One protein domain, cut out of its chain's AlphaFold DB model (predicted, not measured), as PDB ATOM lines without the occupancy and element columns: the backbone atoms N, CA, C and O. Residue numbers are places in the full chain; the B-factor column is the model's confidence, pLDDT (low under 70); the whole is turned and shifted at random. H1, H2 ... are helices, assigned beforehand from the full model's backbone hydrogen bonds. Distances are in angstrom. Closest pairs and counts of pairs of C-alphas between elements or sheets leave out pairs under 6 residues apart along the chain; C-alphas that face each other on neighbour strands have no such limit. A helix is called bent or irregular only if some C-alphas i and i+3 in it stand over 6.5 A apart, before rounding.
ATOM      1  N   ALA A   7      16.947 -30.452  26.887       78.12
ATOM      2  CA  ALA A   7      17.291 -29.874  25.591       78.12
ATOM      3  C   ALA A   7      17.027 -28.358  25.538       78.12
ATOM      4  O   ALA A   7      17.866 -27.605  25.049       78.12
ATOM      5  N   GLU A   8      15.906 -27.900  26.097       80.94
ATOM      6  CA  GLU A   8      15.570 -26.473  26.175       80.94
ATOM      7  C   GLU A   8      16.494 -25.729  27.146       80.94
ATOM      8  O   GLU A   8      16.915 -24.609  26.862       80.94
ATOM      9  N   GLN A   9      16.895 -26.375  28.246       76.19
ATOM     10  CA  GLN A   9      17.892 -25.828  29.170       76.19
ATOM     11  C   GLN A   9      19.256 -25.642  28.492       76.19
ATOM     12  O   GLN A   9      19.884 -24.598  28.654       76.19
ATOM     13  N   LEU A  10      19.706 -26.617  27.694       79.94
ATOM     14  CA  LEU A  10      20.958 -26.507  26.938       79.94
ATOM     15  C   LEU A  10      20.913 -25.380  25.905       79.94
ATOM     16  O   LEU A  10      21.878 -24.628  25.773       79.94
ATOM     17  N   GLN A  11      19.789 -25.235  25.205       83.81
ATOM     18  CA  GLN A  11      19.610 -24.180  24.215       83.81
ATOM     19  C   GLN A  11      19.596 -22.788  24.863       83.81
ATOM     20  O   GLN A  11      20.210 -21.856  24.342       83.81
ATOM     21  N   GLN A  12      18.968 -22.652  26.032       82.12
ATOM     22  CA  GLN A  12      18.969 -21.408  26.797       82.12
ATOM     23  C   GLN A  12      20.374 -21.055  27.308       82.12
ATOM     24  O   GLN A  12      20.814 -19.917  27.158       82.12
ATOM     25  N   VAL A  13      21.119 -22.039  27.823       83.50
ATOM     26  CA  VAL A  13      22.511 -21.848  28.265       83.50
ATOM     27  C   VAL A  13      23.416 -21.429  27.103       83.50
ATOM     28  O   VAL A  13      24.265 -20.556  27.281       83.50
ATOM     29  N   GLN A  14      23.227 -21.997  25.908       79.62
ATOM     30  CA  GLN A  14      23.974 -21.590  24.713       79.62
ATOM     31  C   GLN A  14      23.671 -20.144  24.311       79.62
ATOM     32  O   GLN A  14      24.602 -19.369  24.093       79.62
ATOM     33  N   GLN A  15      22.397 -19.749  24.284       83.06
ATOM     34  CA  GLN A  15      22.014 -18.372  23.956       83.06
ATOM     35  C   GLN A  15      22.523 -17.358  24.987       83.06
ATOM     36  O   GLN A  15      22.963 -16.266  24.617       83.06
ATOM     37  N   ASP A  16      22.501 -17.709  26.273       81.75
ATOM     38  CA  ASP A  16      23.045 -16.858  27.332       81.75
ATOM     39  C   ASP A  16      24.573 -16.746  27.247       81.75
ATOM     40  O   ASP A  16      25.124 -15.668  27.483       81.75
ATOM     41  N   TYR A  17      25.271 -17.821  26.866       75.50
ATOM     42  CA  TYR A  17      26.717 -17.802  26.640       75.50
ATOM     43  C   TYR A  17      27.096 -16.916  25.445       75.50
ATOM     44  O   TYR A  17      28.003 -16.091  25.555       75.50
ATOM     45  N   GLU A  18      26.372 -17.019  24.328       77.69
ATOM     46  CA  GLU A  18      26.603 -16.185  23.142       77.69
ATOM     47  C   GLU A  18      26.314 -14.706  23.410       77.69
ATOM     48  O   GLU A  18      27.136 -13.859  23.060       77.69
ATOM     49  N   LYS A  19      25.220 -14.382  24.112       77.94
ATOM     50  CA  LYS A  19      24.927 -13.001  24.530       77.94
ATOM     51  C   LYS A  19      25.998 -12.434  25.454       77.94
ATOM     52  O   LYS A  19      26.378 -11.276  25.308       77.94
ATOM     53  N   ARG A  20      26.500 -13.227  26.407       68.75
ATOM     54  CA  ARG A  20      27.589 -12.798  27.300       68.75
ATOM     55  C   ARG A  20      28.897 -12.606  26.550       68.75
ATOM     56  O   ARG A  20      29.614 -11.674  26.866       68.75
ATOM     57  N   ARG A  21      29.190 -13.445  25.556       67.19
ATOM     58  CA  ARG A  21      30.387 -13.325  24.719       67.19
ATOM     59  C   ARG A  21      30.321 -12.126  23.770       67.19
ATOM     60  O   ARG A  21      31.339 -11.489  23.554       67.19
ATOM     61  N   GLN A  22      29.148 -11.809  23.224       64.06
ATOM     62  CA  GLN A  22      28.942 -10.631  22.368       64.06
ATOM     63  C   GLN A  22      28.956  -9.314  23.155       64.06
ATOM     64  O   GLN A  22      29.326  -8.285  22.603       64.06
ATOM     65  N   ASN A  23      28.575  -9.352  24.436       60.06
ATOM     66  CA  ASN A  23      28.608  -8.198  25.339       60.06
ATOM     67  C   ASN A  23      29.858  -8.154  26.231       60.06
ATOM     68  O   ASN A  23      29.998  -7.228  27.030       60.06
ATOM     69  N   ALA A  24      30.739  -9.154  26.145       53.41
ATOM     70  CA  ALA A  24      32.040  -9.088  26.782       53.41
ATOM     71  C   ALA A  24      32.851  -8.060  25.986       53.41
ATOM     72  O   ALA A  24      33.031  -8.265  24.783       53.41
ATOM     73  N   PRO A  25      33.294  -6.948  26.602       53.97
ATOM     74  CA  PRO A  25      34.208  -6.044  25.923       53.97
ATOM     75  C   PRO A  25      35.402  -6.875  25.456       53.97
ATOM     76  O   PRO A  25      35.882  -7.722  26.216       53.97
ATOM     77  N   GLU A  26      35.810  -6.688  24.195       52.16
ATOM     78  CA  GLU A  26      37.062  -7.233  23.672       52.16
ATOM     79  C   GLU A  26      38.108  -7.058  24.757       52.16
ATOM     80  O   GLU A  26      38.323  -5.941  25.223       52.16
ATOM     81  N   THR A  27      38.623  -8.186  25.245       53.44
ATOM     82  CA  THR A  27      39.569  -8.270  26.352       53.44
ATOM     83  C   THR A  27      40.597  -7.167  26.181       53.44
ATOM     84  O   THR A  27      41.474  -7.280  25.323       53.44
ATOM     85  N   GLU A  28      40.491  -6.101  26.979       51.59
ATOM     86  CA  GLU A  28      41.659  -5.268  27.197       51.59
ATOM     87  C   GLU A  28      42.742  -6.232  27.680       51.59
ATOM     88  O   GLU A  28      42.453  -7.092  28.527       51.59
ATOM     89  N   PRO A  29      43.948  -6.182  27.095       59.97
ATOM     90  CA  PRO A  29      45.021  -7.074  27.490       59.97
ATOM     91  C   PRO A  29      45.140  -7.011  29.014       59.97
ATOM     92  O   PRO A  29      45.145  -5.922  29.582       59.97
ATOM     93  N   GLU A  30      45.197  -8.160  29.696       59.25
ATOM     94  CA  GLU A  30      45.186  -8.230  31.172       59.25
ATOM     95  C   GLU A  30      46.203  -7.269  31.816       59.25
ATOM     96  O   GLU A  30      45.978  -6.721  32.897       59.25
ATOM     97  N   HIS A  31      47.291  -7.001  31.093       57.53
ATOM     98  CA  HIS A  31      48.301  -6.002  31.407       57.53
ATOM     99  C   HIS A  31      47.748  -4.572  31.589       57.53
ATOM    100  O   HIS A  31      48.115  -3.898  32.551       57.53
ATOM    101  N   GLU A  32      46.851  -4.096  30.720       63.25
ATOM    102  CA  GLU A  32      46.229  -2.768  30.831       63.25
ATOM    103  C   GLU A  32      45.282  -2.682  32.028       63.25
ATOM    104  O   GLU A  32      45.324  -1.708  32.785       63.25
ATOM    105  N   SER A  33      44.484  -3.727  32.258       67.69
ATOM    106  CA  SER A  33      43.603  -3.799  33.429       67.69
ATOM    107  C   SER A  33      44.402  -3.787  34.736       67.69
ATOM    108  O   SER A  33      44.078  -3.039  35.660       67.69
ATOM    109  N   MET A  34      45.493  -4.555  34.810       71.62
ATOM    110  CA  MET A  34      46.362  -4.583  35.985       71.62
ATOM    111  C   MET A  34      47.094  -3.251  36.191       71.62
ATOM    112  O   MET A  34      47.157  -2.756  37.317       71.62
ATOM    113  N   SER A  35      47.586  -2.632  35.113       73.69
ATOM    114  CA  SER A  35      48.237  -1.319  35.160       73.69
ATOM    115  C   SER A  35      47.310  -0.247  35.747       73.69
ATOM    116  O   SER A  35      47.712   0.485  36.654       73.69
ATOM    117  N   ARG A  36      46.034  -0.226  35.333       74.25
ATOM    118  CA  ARG A  36      45.020   0.695  35.878       74.25
ATOM    119  C   ARG A  36      44.774   0.490  37.370       74.25
ATOM    120  O   ARG A  36      44.768   1.464  38.118       74.25
ATOM    121  N   VAL A  37      44.611  -0.757  37.818       80.19
ATOM    122  CA  VAL A  37      44.369  -1.067  39.240       80.19
ATOM    123  C   VAL A  37      45.555  -0.641  40.107       80.19
ATOM    124  O   VAL A  37      45.368  -0.058  41.177       80.19
ATOM    125  N   VAL A  38      46.780  -0.889  39.641       78.50
ATOM    126  CA  VAL A  38      47.999  -0.481  40.350       78.50
ATOM    127  C   VAL A  38      48.117   1.043  40.395       78.50
ATOM    128  O   VAL A  38      48.351   1.602  41.465       78.50
ATOM    129  N   GLN A  39      47.885   1.730  39.273       80.50
ATOM    130  CA  GLN A  39      47.902   3.192  39.219       80.50
ATOM    131  C   GLN A  39      46.867   3.814  40.166       80.50
ATOM    132  O   GLN A  39      47.172   4.789  40.855       80.50
ATOM    133  N   GLU A  40      45.661   3.248  40.240       82.38
ATOM    134  CA  GLU A  40      44.621   3.721  41.153       82.38
ATOM    135  C   GLU A  40      45.038   3.563  42.620       82.38
ATOM    136  O   GLU A  40      44.842   4.481  43.417       82.38
ATOM    137  N   GLN A  41      45.663   2.439  42.986       84.50
ATOM    138  CA  GLN A  41      46.160   2.238  44.349       84.50
ATOM    139  C   GLN A  41      47.289   3.203  44.706       84.50
ATOM    140  O   GLN A  41      47.299   3.745  45.809       84.50
ATOM    141  N   ILE A  42      48.207   3.475  43.777       81.00
ATOM    142  CA  ILE A  42      49.295   4.429  44.018       81.00
ATOM    143  C   ILE A  42      48.733   5.847  44.178       81.00
ATOM    144  O   ILE A  42      49.108   6.544  45.118       81.00
ATOM    145  N   ARG A  43      47.746   6.245  43.362       86.25
ATOM    146  CA  ARG A  43      47.080   7.558  43.467       86.25
ATOM    147  C   ARG A  43      46.403   7.817  44.813       86.25
ATOM    148  O   ARG A  43      46.262   8.974  45.202       86.25
ATOM    149  N   ARG A  44      46.009   6.772  45.549       85.75
ATOM    150  CA  ARG A  44      45.464   6.915  46.914       85.75
ATOM    151  C   ARG A  44      46.503   7.414  47.916       85.75
ATOM    152  O   ARG A  44      46.129   8.036  48.906       85.75
ATOM    153  N   HIS A  45      47.780   7.144  47.662       83.56
ATOM    154  CA  HIS A  45      48.893   7.568  48.508       83.56
ATOM    155  C   HIS A  45      49.654   8.761  47.919       83.56
ATOM    156  O   HIS A  45      50.174   9.579  48.673       83.56
ATOM    157  N   GLU A  46      49.662   8.902  46.592       79.19
ATOM    158  CA  GLU A  46      50.323   9.985  45.869       79.19
ATOM    159  C   GLU A  46      49.437  10.481  44.705       79.19
ATOM    160  O   GLU A  46      49.498   9.945  43.596       79.19
TER     161      GLU A  46
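What this domain is: This is residues 7 to 46 of the 126 residues of an uncharacterized protein of Candidatus Yanofskybacteria bacterium RIFCSPLOWO2_01_FULL_49_17 (UniProt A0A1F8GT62). Two helices of 16 residues each, H1 and then H2, follow one another along a thin rod, joined by a stretch of open chain at residues 23 to 29, and together they draw a very wide, shallow V. Nothing packs on either helix and there is no shared core. The printed part has 40 residues, with two named helices in the order H1, H2 and no named strand; the class is all helix. The whole is extended, with a radius of gyration of the C-alphas of 17.4 A and spans of 55 by 16 by 11 A.

Where its parts are: H1 takes residues 7 to 22, 22.7 A from first to last C-alpha. It begins with C-alpha 7 at (17.291, -29.874, 25.591) and ends with C-alpha 22 at (28.942, -10.631, 22.368). Residues 23 to 29 follow. H2 takes residues 30 to 45, 23.7 A from first to last C-alpha, and ends with C-alpha 45 at (48.893, 7.568, 48.508). Glu 46 follows it.

How they stand to each other: H1 and H2 are apart, with no C-alpha of the one within 8 A of the other. The N-to-C direction of H1 is (0.59, 0.80, -0.12), and that of H2 is (0.07, 0.64, 0.76). The link between them, 7 residues, is short but not tight. In H1 every O i to N i+4 pair is within hydrogen-bond range; in H2 11 of 12 are. Neither helix is bent or irregular.

The domain as a whole: Residues 7 to 46 stand free: no C-alpha 8 or more residues away along the chain comes within 10 A. The two C-alphas farthest apart are those of Ala 7 and Glu 46, at 55.6 A. The printed part has no cut and no long link. The mean pLDDT of the printed part is 72.8, and residues 20 to 33 are under 70.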